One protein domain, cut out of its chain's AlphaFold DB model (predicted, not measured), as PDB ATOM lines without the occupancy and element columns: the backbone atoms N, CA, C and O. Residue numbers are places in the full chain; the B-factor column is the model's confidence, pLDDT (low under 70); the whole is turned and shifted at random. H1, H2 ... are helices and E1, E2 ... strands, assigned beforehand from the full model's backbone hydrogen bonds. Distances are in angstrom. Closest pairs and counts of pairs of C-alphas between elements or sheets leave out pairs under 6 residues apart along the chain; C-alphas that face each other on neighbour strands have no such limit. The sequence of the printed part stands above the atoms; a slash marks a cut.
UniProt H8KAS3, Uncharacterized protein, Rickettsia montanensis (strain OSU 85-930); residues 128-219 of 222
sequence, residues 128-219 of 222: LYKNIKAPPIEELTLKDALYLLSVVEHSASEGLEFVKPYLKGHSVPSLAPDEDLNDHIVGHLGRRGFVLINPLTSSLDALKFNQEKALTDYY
ATOM      1  N   LEU A 128     288.297 208.516 219.851       70.94
ATOM      2  CA  LEU A 128     288.869 209.758 219.304       70.94
ATOM      3  C   LEU A 128     288.006 210.360 218.198       70.94
ATOM      4  O   LEU A 128     287.862 211.578 218.132       70.94
ATOM      5  N   TYR A 129     287.436 209.527 217.325       62.25
ATOM      6  CA  TYR A 129     286.678 210.018 216.167       62.25
ATOM      7  C   TYR A 129     285.183 210.222 216.433       62.25
ATOM      8  O   TYR A 129     284.504 210.896 215.655       62.25
ATOM      9  N   LYS A 130     284.651 209.707 217.548       65.00
ATOM     10  CA  LYS A 130     283.313 210.085 218.012       65.00
ATOM     11  C   LYS A 130     283.435 211.357 218.845       65.00
ATOM     12  O   LYS A 130     284.151 211.375 219.836       65.00
ATOM     13  N   ASN A 131     282.709 212.410 218.464       58.81
ATOM     14  CA  ASN A 131     282.532 213.607 219.293       58.81
ATOM     15  C   ASN A 131     281.761 213.228 220.566       58.81
ATOM     16  O   ASN A 131     280.534 213.362 220.619       58.81
ATOM     17  N   ILE A 132     282.464 212.706 221.570       67.12
ATOM     18  CA  ILE A 132     281.874 212.376 222.862       67.12
ATOM     19  C   ILE A 132     281.569 213.699 223.558       67.12
ATOM     20  O   ILE A 132     282.467 214.459 223.915       67.12
ATOM     21  N   LYS A 133     280.278 214.003 223.691       71.12
ATOM     22  CA  LYS A 133     279.819 215.177 224.427       71.12
ATOM     23  C   LYS A 133     279.763 214.818 225.903       71.12
ATOM     24  O   LYS A 133     279.090 213.856 226.265       71.12
ATOM     25  N   ALA A 134     280.459 215.597 226.726       73.62
ATOM     26  CA  ALA A 134     280.287 215.520 228.166       73.62
ATOM     27  C   ALA A 134     278.810 215.781 228.519       73.62
ATOM     28  O   ALA A 134     278.164 216.595 227.842       73.62
ATOM     29  N   PRO A 135     278.272 215.112 229.552       82.25
ATOM     30  CA  PRO A 135     276.946 215.428 230.057       82.25
ATOM     31  C   PRO A 135     276.852 216.911 230.446       82.25
ATOM     32  O   PRO A 135     277.838 217.481 230.928       82.25
ATOM     33  N   PRO A 136     275.688 217.545 230.241       84.81
ATOM     34  CA  PRO A 136     275.475 218.931 230.633       84.81
ATOM     35  C   PRO A 136     275.558 219.079 232.164       84.81
ATOM     36  O   PRO A 136     275.265 218.144 232.912       84.81
ATOM     37  N   ILE A 137     275.975 220.254 232.643       83.62
ATOM     38  CA  ILE A 137     276.220 220.515 234.077       83.62
ATOM     39  C   ILE A 137     274.942 220.318 234.901       83.62
ATOM     40  O   ILE A 137     274.994 219.887 236.049       83.62
ATOM     41  N   GLU A 138     273.789 220.586 234.303       88.00
ATOM     42  CA  GLU A 138     272.470 220.460 234.918       88.00
ATOM     43  C   GLU A 138     272.111 219.003 235.254       88.00
ATOM     44  O   GLU A 138     271.275 218.757 236.121       88.00
ATOM     45  N   GLU A 139     272.755 218.030 234.601       86.62
ATOM     46  CA  GLU A 139     272.586 216.602 234.880       86.62
ATOM     47  C   GLU A 139     273.547 216.087 235.962       86.62
ATOM     48  O   GLU A 139     273.499 214.899 236.306       86.62
ATOM     49  N   LEU A 140     274.426 216.941 236.496       90.31
ATOM     50  CA  LEU A 140     275.425 216.561 237.487       90.31
ATOM     51  C   LEU A 140     274.769 216.305 238.849       90.31
ATOM     52  O   LEU A 140     274.225 217.202 239.493       90.31
ATOM     53  N   THR A 141     274.857 215.068 239.329       93.19
ATOM     54  CA  THR A 141     274.423 214.739 240.690       93.19
ATOM     55  C   THR A 141     275.507 215.101 241.704       93.19
ATOM     56  O   THR A 141     276.689 215.181 241.371       93.19
ATOM     57  N   LEU A 142     275.138 215.226 242.984       93.50
ATOM     58  CA  LEU A 142     276.117 215.397 244.067       93.50
ATOM     59  C   LEU A 142     277.174 214.278 244.068       93.50
ATOM     60  O   LEU A 142     278.350 214.535 244.304       93.50
ATOM     61  N   LYS A 143     276.760 213.040 243.765       93.50
ATOM     62  CA  LYS A 143     277.668 211.892 243.668       93.50
ATOM     63  C   LYS A 143     278.676 212.074 242.530       93.50
ATOM     64  O   LYS A 143     279.861 211.839 242.743       93.50
ATOM     65  N   ASP A 144     278.219 212.512 241.355       92.69
ATOM     66  CA  ASP A 144     279.100 212.786 240.213       92.69
ATOM     67  C   ASP A 144     280.113 213.885 240.555       92.69
ATOM     68  O   ASP A 144     281.303 213.720 240.305       92.69
ATOM     69  N   ALA A 145     279.651 214.975 241.177       92.00
ATOM     70  CA  ALA A 145     280.492 216.107 241.558       92.00
ATOM     71  C   ALA A 145     281.598 215.705 242.545       92.00
ATOM     72  O   ALA A 145     282.759 216.048 242.336       92.00
ATOM     73  N   LEU A 146     281.250 214.941 243.587       93.19
ATOM     74  CA  LEU A 146     282.220 214.452 244.571       93.19
ATOM     75  C   LEU A 146     283.266 213.546 243.921       93.19
ATOM     76  O   LEU A 146     284.458 213.726 244.141       93.19
ATOM     77  N   TYR A 147     282.829 212.604 243.089       93.50
ATOM     78  CA  TYR A 147     283.732 211.675 242.415       93.50
ATOM     79  C   TYR A 147     284.647 212.382 241.416       93.50
ATOM     80  O   TYR A 147     285.836 212.066 241.349       93.50
ATOM     81  N   LEU A 148     284.125 213.356 240.665       90.19
ATOM     82  CA  LEU A 148     284.939 214.170 239.767       90.19
ATOM     83  C   LEU A 148     285.980 214.971 240.531       90.19
ATOM     84  O   LEU A 148     287.136 214.979 240.118       90.19
ATOM     85  N   LEU A 149     285.589 215.600 241.640       89.88
ATOM     86  CA  LEU A 149     286.513 216.363 242.467       89.88
ATOM     87  C   LEU A 149     287.654 215.473 242.964       89.88
ATOM     88  O   LEU A 149     288.811 215.832 242.776       89.88
ATOM     89  N   SER A 150     287.343 214.279 243.480       89.94
ATOM     90  CA  SER A 150     288.365 213.327 243.926       89.94
ATOM     91  C   SER A 150     289.344 212.954 242.806       89.94
ATOM     92  O   SER A 150     290.554 212.956 243.016       89.94
ATOM     93  N   VAL A 151     288.842 212.661 241.600       89.25
ATOM     94  CA  VAL A 151     289.699 212.294 240.457       89.25
ATOM     95  C   VAL A 151     290.545 213.474 239.977       89.25
ATOM     96  O   VAL A 151     291.705 213.282 239.608       89.25
ATOM     97  N   VAL A 152     289.988 214.687 239.976       88.00
ATOM     98  CA  VAL A 152     290.712 215.903 239.588       88.00
ATOM     99  C   VAL A 152     291.797 216.224 240.606       88.00
ATOM    100  O   VAL A 152     292.932 216.407 240.195       88.00
ATOM    101  N   GLU A 153     291.500 216.234 241.904       85.12
ATOM    102  CA  GLU A 153     292.498 216.489 242.953       85.12
ATOM    103  C   GLU A 153     293.650 215.482 242.904       85.12
ATOM    104  O   GLU A 153     294.812 215.858 243.028       85.12
ATOM    105  N   HIS A 154     293.336 214.211 242.655       86.12
ATOM    106  CA  HIS A 154     294.338 213.166 242.492       86.12
ATOM    107  C   HIS A 154     295.239 213.386 241.264       86.12
ATOM    108  O   HIS A 154     296.449 213.160 241.320       86.12
ATOM    109  N   SER A 155     294.654 213.772 240.128       84.69
ATOM    110  CA  SER A 155     295.350 213.767 238.835       84.69
ATOM    111  C   SER A 155     295.823 215.148 238.365       84.69
ATOM    112  O   SER A 155     296.528 215.244 237.355       84.69
ATOM    113  N   ALA A 156     295.435 216.225 239.042       84.81
ATOM    114  CA  ALA A 156     295.815 217.581 238.682       84.81
ATOM    115  C   ALA A 156     297.257 217.912 239.082       84.81
ATOM    116  O   ALA A 156     297.851 217.315 239.979       84.81
ATOM    117  N   SER A 157     297.844 218.882 238.382       82.00
ATOM    118  CA  SER A 157     299.080 219.514 238.835       82.00
ATOM    119  C   SER A 157     298.849 220.316 240.119       82.00
ATOM    120  O   SER A 157     297.729 220.712 240.425       82.00
ATOM    121  N   GLU A 158     299.926 220.597 240.854       75.31
ATOM    122  CA  GLU A 158     299.897 221.324 242.135       75.31
ATOM    123  C   GLU A 158     299.230 222.716 242.030       75.31
ATOM    124  O   GLU A 158     298.693 223.223 243.008       75.31
ATOM    125  N   GLY A 159     299.198 223.307 240.825       76.69
ATOM    126  CA  GLY A 159     298.507 224.566 240.515       76.69
ATOM    127  C   GLY A 159     297.161 224.421 239.791       76.69
ATOM    128  O   GLY A 159     296.619 225.424 239.338       76.69
ATOM    129  N   LEU A 160     296.639 223.198 239.629       79.75
ATOM    130  CA  LEU A 160     295.418 222.872 238.869       79.75
ATOM    131  C   LEU A 160     295.429 223.331 237.396       79.75
ATOM    132  O   LEU A 160     294.387 223.410 236.750       79.75
ATOM    133  N   GLU A 161     296.609 223.609 236.842       82.81
ATOM    134  CA  GLU A 161     296.770 224.105 235.468       82.81
ATOM    135  C   GLU A 161     296.455 223.034 234.417       82.81
ATOM    136  O   GLU A 161     296.036 223.342 233.303       82.81
ATOM    137  N   PHE A 162     296.670 221.762 234.759       80.88
ATOM    138  CA  PHE A 162     296.376 220.632 233.889       80.88
ATOM    139  C   PHE A 162     295.978 219.402 234.701       80.88
ATOM    140  O   PHE A 162     296.546 219.123 235.756       80.88
ATOM    141  N   VAL A 163     295.027 218.636 234.165       82.31
ATOM    142  CA  VAL A 163     294.605 217.341 234.708       82.31
ATOM    143  C   VAL A 163     295.272 216.239 233.894       82.31
ATOM    144  O   VAL A 163     295.077 216.147 232.679       82.31
ATOM    145  N   LYS A 164     296.099 215.419 234.546       81.56
ATOM    146  CA  LYS A 164     296.724 214.249 233.919       81.56
ATOM    147  C   LYS A 164     295.700 213.113 233.780       81.56
ATOM    148  O   LYS A 164     294.706 213.089 234.505       81.56
ATOM    149  N   PRO A 165     295.927 212.142 232.879       79.19
ATOM    150  CA  PRO A 165     295.148 210.911 232.881       79.19
ATOM    151  C   PRO A 165     295.206 210.240 234.256       79.19
ATOM    152  O   PRO A 165     296.270 210.188 234.873       79.19
ATOM    153  N   TYR A 166     294.074 209.705 234.708       79.38
ATOM    154  CA  TYR A 166     294.058 208.823 235.868       79.38
ATOM    155  C   TYR A 166     294.870 207.562 235.549       79.38
ATOM    156  O   TYR A 166     294.638 206.912 234.527       79.38
ATOM    157  N   LEU A 167     295.830 207.238 236.414       74.88
ATOM    158  CA  LEU A 167     296.680 206.056 236.318       74.88
ATOM    159  C   LEU A 167     296.561 205.263 237.621       74.88
ATOM    160  O   LEU A 167     296.508 205.854 238.697       74.88
ATOM    161  N   LYS A 168     296.553 203.935 237.512       71.00
ATOM    162  CA  LYS A 168     296.618 202.992 238.635       71.00
ATOM    163  C   LYS A 168     298.006 202.338 238.640       71.00
ATOM    164  O   LYS A 168     298.627 202.202 237.584       71.00
ATOM    165  N   GLY A 169     298.523 202.010 239.823       70.06
ATOM    166  CA  GLY A 169     299.776 201.270 239.979       70.06
ATOM    167  C   GLY A 169     300.540 201.620 241.257       70.06
ATOM    168  O   GLY A 169     300.311 202.654 241.876       70.06
ATOM    169  N   HIS A 170     301.502 200.773 241.631       65.12
ATOM    170  CA  HIS A 170     302.239 200.876 242.902       65.12
ATOM    171  C   HIS A 170     303.013 202.190 243.117       65.12
ATOM    172  O   HIS A 170     303.357 202.516 244.249       65.12
ATOM    173  N   SER A 171     303.324 202.925 242.048       70.88
ATOM    174  CA  SER A 171     304.043 204.204 242.106       70.88
ATOM    175  C   SER A 171     303.125 205.430 242.083       70.88
ATOM    176  O   SER A 171     303.631 206.551 242.041       70.88
ATOM    177  N   VAL A 172     301.803 205.239 242.048       75.19
ATOM    178  CA  VAL A 172     300.810 206.318 242.005       75.19
ATOM    179  C   VAL A 172     300.080 206.363 243.352       75.19
ATOM    180  O   VAL A 172     299.731 205.304 243.877       75.19
ATOM    181  N   PRO A 173     299.868 207.550 243.949       78.19
ATOM    182  CA  PRO A 173     299.020 207.687 245.131       78.19
ATOM    183  C   PRO A 173     297.641 207.062 244.900       78.19
ATOM    184  O   PRO A 173     297.117 207.110 243.795       78.19
ATOM    185  N   SER A 174     297.038 206.467 245.927       81.94
ATOM    186  CA  SER A 174     295.683 205.931 245.774       81.94
ATOM    187  C   SER A 174     294.656 207.066 245.764       81.94
ATOM    188  O   SER A 174     294.741 207.985 246.577       81.94
ATOM    189  N   LEU A 175     293.670 206.981 244.868       86.69
ATOM    190  CA  LEU A 175     292.537 207.913 244.780       86.69
ATOM    191  C   LEU A 175     291.589 207.780 245.986       86.69
ATOM    192  O   LEU A 175     291.021 208.767 246.449       86.69
ATOM    193  N   ALA A 176     291.422 206.563 246.492       86.44
ATOM    194  CA  ALA A 176     290.551 206.209 247.600       86.44
ATOM    195  C   ALA A 176     291.265 205.237 248.566       86.44
ATOM    196  O   ALA A 176     292.328 204.703 248.231       86.44
ATOM    197  N   PRO A 177     290.717 204.994 249.771       85.62
ATOM    198  CA  PRO A 177     291.331 204.114 250.771       85.62
ATOM    199  C   PRO A 177     291.611 202.679 250.302       85.62
ATOM    200  O   PRO A 177     292.551 202.060 250.796       85.62
ATOM    201  N   ASP A 178     290.814 202.161 249.366       86.75
ATOM    202  CA  ASP A 178     290.961 200.822 248.801       86.75
ATOM    203  C   ASP A 178     290.727 200.809 247.282       86.75
ATOM    204  O   ASP A 178     290.182 201.751 246.694       86.75
ATOM    205  N   GLU A 179     291.190 199.738 246.634       83.00
ATOM    206  CA  GLU A 179     291.110 199.596 245.180       83.00
ATOM    207  C   GLU A 179     289.688 199.373 244.662       83.00
ATOM    208  O   GLU A 179     289.366 199.859 243.578       83.00
ATOM    209  N   ASP A 180     288.823 198.699 245.422       86.19
ATOM    210  CA  ASP A 180     287.438 198.459 245.006       86.19
ATOM    211  C   ASP A 180     286.686 199.790 244.876       86.19
ATOM    212  O   ASP A 180     285.907 200.005 243.938       86.19
ATOM    213  N   LEU A 181     286.957 200.724 245.789       87.81
ATOM    214  CA  LEU A 181     286.399 202.064 245.753       87.81
ATOM    215  C   LEU A 181     287.002 202.910 244.621       87.81
ATOM    216  O   LEU A 181     286.255 203.662 243.990       87.81
ATOM    217  N   ASN A 182     288.293 202.751 244.301       88.06
ATOM    218  CA  ASN A 182     288.889 203.371 243.108       88.06
ATOM    219  C   ASN A 182     288.131 202.948 241.842       88.06
ATOM    220  O   ASN A 182     287.658 203.795 241.074       88.06
ATOM    221  N   ASP A 183     287.962 201.638 241.661       84.62
ATOM    222  CA  ASP A 183     287.304 201.061 240.492       84.62
ATOM    223  C   ASP A 183     285.815 201.463 240.447       84.62
ATOM    224  O   ASP A 183     285.272 201.755 239.374       84.62
ATOM    225  N   HIS A 184     285.154 201.576 241.607       88.19
ATOM    226  CA  HIS A 184     283.781 202.079 241.702       88.19
ATOM    227  C   HIS A 184     283.657 203.544 241.261       88.19
ATOM    228  O   HIS A 184     282.741 203.868 240.496       88.19
ATOM    229  N   ILE A 185     284.551 204.424 241.728       90.25
ATOM    230  CA  ILE A 185     284.552 205.857 241.396       90.25
ATOM    231  C   ILE A 185     284.769 206.043 239.892       90.25
ATOM    232  O   ILE A 185     283.930 206.642 239.210       90.25
ATOM    233  N   VAL A 186     285.854 205.479 239.356       87.56
ATOM    234  CA  VAL A 186     286.221 205.627 237.940       87.56
ATOM    235  C   VAL A 186     285.182 204.963 237.038       87.56
ATOM    236  O   VAL A 186     284.755 205.556 236.046       87.56
ATOM    237  N   GLY A 187     284.690 203.777 237.408       85.81
ATOM    238  CA  GLY A 187     283.640 203.083 236.665       85.81
ATOM    239  C   GLY A 187     282.307 203.840 236.659       85.81
ATOM    240  O   GLY A 187     281.607 203.849 235.643       85.81
ATOM    241  N   HIS A 188     281.942 204.501 237.762       89.62
ATOM    242  CA  HIS A 188     280.751 205.357 237.827       89.62
ATOM    243  C   HIS A 188     280.873 206.554 236.880       89.62
ATOM    244  O   HIS A 188     279.983 206.767 236.054       89.62
ATOM    245  N   LEU A 189     281.989 207.286 236.946       88.06
ATOM    246  CA  LEU A 189     282.244 208.439 236.076       88.06
ATOM    247  C   LEU A 189     282.346 208.051 234.597       88.06
ATOM    248  O   LEU A 189     281.860 208.788 233.737       88.06
ATOM    249  N   GLY A 190     282.916 206.879 234.305       83.94
ATOM    250  CA  GLY A 190     282.990 206.311 232.962       83.94
ATOM    251  C   GLY A 190     281.616 206.005 232.370       83.94
ATOM    252  O   GLY A 190     281.300 206.459 231.272       83.94
ATOM    253  N   ARG A 191     280.748 205.313 233.122       83.94
ATOM    254  CA  ARG A 191     279.366 205.024 232.687       83.94
ATOM    255  C   ARG A 191     278.535 206.286 232.473       83.94
ATOM    256  O   ARG A 191     277.651 206.296 231.622       83.94
ATOM    257  N   ARG A 192     278.802 207.332 233.256       85.31
ATOM    258  CA  ARG A 192     278.147 208.637 233.125       85.31
ATOM    259  C   ARG A 192     278.744 209.492 232.005       85.31
ATOM    260  O   ARG A 192     278.136 210.489 231.654       85.31
ATOM    261  N   GLY A 193     279.878 209.101 231.417       82.06
ATOM    262  CA  GLY A 193     280.509 209.811 230.301       82.06
ATOM    263  C   GLY A 193     281.366 211.014 230.705       82.06
ATOM    264  O   GLY A 193     281.723 211.810 229.840       82.06
ATOM    265  N   PHE A 194     281.705 211.162 231.991       83.88
ATOM    266  CA  PHE A 194     282.579 212.242 232.466       83.88
ATOM    267  C   PHE A 194     284.070 211.900 232.363       83.88
ATOM    268  O   PHE A 194     284.899 212.789 232.194       83.88
ATOM    269  N   VAL A 195     284.415 210.614 232.462       82.12
ATOM    270  CA  VAL A 195     285.779 210.105 232.276       82.12
ATOM    271  C   VAL A 195     285.765 209.138 231.105       82.12
ATOM    272  O   VAL A 195     284.875 208.300 230.997       82.12
ATOM    273  N   LEU A 196     286.745 209.254 230.216       78.75
ATOM    274  CA  LEU A 196     286.821 208.452 229.000       78.75
ATOM    275  C   LEU A 196     288.154 207.725 228.924       78.75
ATOM    276  O   LEU A 196     289.172 208.182 229.442       78.75
ATOM    277  N   ILE A 197     288.135 206.592 228.230       76.75
ATOM    278  CA  ILE A 197     289.339 205.833 227.924       76.75
ATOM    279  C   ILE A 197     290.152 206.640 226.916       76.75
ATOM    280  O   ILE A 197     289.659 206.985 225.843       76.75
ATOM    281  N   ASN A 198     291.410 206.915 227.251       75.12
ATOM    282  CA  ASN A 198     292.350 207.484 226.297       75.12
ATOM    283  C   ASN A 198     292.972 206.343 225.471       75.12
ATOM    284  O   ASN A 198     293.781 205.580 226.013       75.12
ATOM    285  N   PRO A 199     292.644 206.213 224.175       70.44
ATOM    286  CA  PRO A 199     293.109 205.095 223.357       70.44
ATOM    287  C   PRO A 199     294.608 205.158 223.033       70.44
ATOM    288  O   PRO A 199     295.156 204.182 222.538       70.44
ATOM    289  N   LEU A 200     295.274 206.285 223.310       67.75
ATOM    290  CA  LEU A 200     296.709 206.461 223.073       67.75
ATOM    291  C   LEU A 200     297.570 206.013 224.260       67.75
ATOM    292  O   LEU A 200     298.755 205.747 224.081       67.75
ATOM    293  N   THR A 201     296.998 205.958 225.466       66.19
ATOM    294  CA  THR A 201     297.749 205.694 226.707       66.19
ATOM    295  C   THR A 201     297.218 204.512 227.512       66.19
ATOM    296  O   THR A 201     297.867 204.094 228.466       66.19
ATOM    297  N   SER A 202     296.048 203.972 227.166       66.00
ATOM    298  CA  SER A 202     295.457 202.838 227.885       66.00
ATOM    299  C   SER A 202     296.057 201.513 227.419       66.00
ATOM    300  O   SER A 202     296.199 201.279 226.220       66.00
ATOM    301  N   SER A 203     296.368 200.618 228.362       68.50
ATOM    302  CA  SER A 203     296.783 199.250 228.030       68.50
ATOM    303  C   SER A 203     295.640 198.491 227.344       68.50
ATOM    304  O   SER A 203     294.504 198.507 227.817       68.50
ATOM    305  N   LEU A 204     295.945 197.784 226.250       66.25
ATOM    306  CA  LEU A 204     294.980 196.945 225.525       66.25
ATOM    307  C   LEU A 204     294.456 195.773 226.363       66.25
ATOM    308  O   LEU A 204     293.390 195.237 226.057       66.25
ATOM    309  N   ASP A 205     295.181 195.390 227.414       64.19
ATOM    310  CA  ASP A 205     294.788 194.307 228.317       64.19
ATOM    311  C   ASP A 205     293.616 194.707 229.231       64.19
ATOM    312  O   ASP A 205     292.914 193.842 229.745       64.19
ATOM    313  N   ALA A 206     293.363 196.013 229.379       63.66
ATOM    314  CA  ALA A 206     292.278 196.588 230.181       63.66
ATOM    315  C   ALA A 206     290.898 196.438 229.529       63.66
ATOM    316  O   ALA A 206     289.867 196.761 230.117       63.66
ATOM    317  N   LEU A 207     290.864 196.011 228.269       70.19
ATOM    318  CA  LEU A 207     289.716 196.167 227.389       70.19
ATOM    319  C   LEU A 207     289.210 194.800 226.940       70.19
ATOM    320  O   LEU A 207     289.950 194.000 226.360       70.19
ATOM    321  N   LYS A 208     287.918 194.535 227.166       69.56
ATOM    322  CA  LYS A 208     287.269 193.305 226.705       69.56
ATOM    323  C   LYS A 208     286.558 193.532 225.382       69.56
ATOM    324  O   LYS A 208     285.592 194.291 225.291       69.56
ATOM    325  N   PHE A 209     286.995 192.793 224.373       73.00
ATOM    326  CA  PHE A 209     286.369 192.746 223.057       73.00
ATOM    327  C   PHE A 209     285.533 191.469 222.926       73.00
ATOM    328  O   PHE A 209     285.972 190.401 223.361       73.00
ATOM    329  N   ASN A 210     284.347 191.556 222.322       71.88
ATOM    330  CA  ASN A 210     283.579 190.362 221.956       71.88
ATOM    331  C   ASN A 210     284.131 189.695 220.682       71.88
ATOM    332  O   ASN A 210     285.086 190.168 220.062       71.88
ATOM    333  N   GLN A 211     283.504 188.589 220.268       65.19
ATOM    334  CA  GLN A 211     283.875 187.845 219.056       65.19
ATOM    335  C   GLN A 211     283.735 188.676 217.765       65.19
ATOM    336  O   GLN A 211     284.448 188.425 216.798       65.19
ATOM    337  N   GLU A 212     282.882 189.703 217.770       69.06
ATOM    338  CA  GLU A 212     282.695 190.659 216.668       69.06
ATOM    339  C   GLU A 212     283.682 191.838 216.726       69.06
ATOM    340  O   GLU A 212     283.601 192.762 215.918       69.06
ATOM    341  N   LYS A 213     284.637 191.807 217.665       64.69
ATOM    342  CA  LYS A 213     285.621 192.867 217.922       64.69
ATOM    343  C   LYS A 213     285.004 194.208 218.340       64.69
ATOM    344  O   LYS A 213     285.665 195.238 218.259       64.69
ATOM    345  N   ALA A 214     283.773 194.215 218.840       64.25
ATOM    346  CA  ALA A 214     283.214 195.371 219.525       64.25
ATOM    347  C   ALA A 214     283.724 195.418 220.972       64.25
ATOM    348  O   ALA A 214     283.834 194.383 221.638       64.25
ATOM    349  N   LEU A 215     284.031 196.620 221.464       66.25
ATOM    350  CA  LEU A 215     284.353 196.826 222.872       66.25
ATOM    351  C   LEU A 215     283.098 196.583 223.713       66.25
ATOM    352  O   LEU A 215     282.060 197.196 223.476       66.25
ATOM    353  N   THR A 216     283.202 195.682 224.684       60.81
ATOM    354  CA  THR A 216     282.073 195.266 225.531       60.81
ATOM    355  C   THR A 216     282.206 195.694 226.975       60.81
ATOM    356  O   THR A 216     281.192 195.927 227.624       60.81
ATOM    357  N   ASP A 217     283.433 195.787 227.478       59.69
ATOM    358  CA  ASP A 217     283.685 196.112 228.873       59.69
ATOM    359  C   ASP A 217     285.104 196.666 229.037       59.69
ATOM    360  O   ASP A 217     285.982 196.424 228.196       59.69
ATOM    361  N   TYR A 218     285.327 197.398 230.121       63.19
ATOM    362  CA  TYR A 218     286.614 197.982 230.484       63.19
ATOM    363  C   TYR A 218     286.883 197.746 231.964       63.19
ATOM    364  O   TYR A 218     286.078 198.115 232.817       63.19
ATOM    365  N   TYR A 219     288.041 197.164 232.251       57.66
ATOM    366  CA  TYR A 219     288.569 197.018 233.597       57.66
ATOM    367  C   TYR A 219     289.666 198.066 233.734       57.66
ATOM    368  O   TYR A 219     290.631 197.994 232.976       57.66
TER     369      TYR A 219
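AT A GLANCE: This is residues 128 to 219 of the 222 residues of an uncharacterized protein of Rickettsia montanensis (strain OSU 85-930) (UniProt H8KAS3). There is little regular structure: long loops join two crossed helices, H1 and H2, and a small hairpin, E1 and E2, set off from H1. The printed part has 92 residues, 35 in named elements, mostly helix, ordered H1, H2, E1, E2; the sheet is antiparallel. It is compact, radius of gyration of the C-alphas 14.1 A, spanning 42 by 36 by 25 A.

HOW THE PARTS SIT: H1, residues 142 to 155, touches residues 185 to 189 alone of H2, residues 179 to 192; the closest C-alphas, Tyr 147 and Ile 185, are 6.0 A apart. They run opposite ways at a steep tilt of 64 degrees. In both, every O i to N i+4 pair is within hydrogen-bond range. E1, residues 207 to 209, and E2, residues 215 to 218, form an antiparallel hairpin; N 208 and O 217, 2.9 A, are within hydrogen-bond range. E2 is apart from both helices.

IN THESE COORDINATES: H1 starts at C-alpha 142 (276.117, 215.397, 244.067) and spans 20.0 A; H2 spans 19.9 A. E2 ends at C-alpha 218 (286.614, 197.982, 230.484).

THE WHOLE: The printed part has no cut. Links H1 to H2 and H2 to E1 are long. Confidence is under 70 in 22 residues, among them 211 to 219.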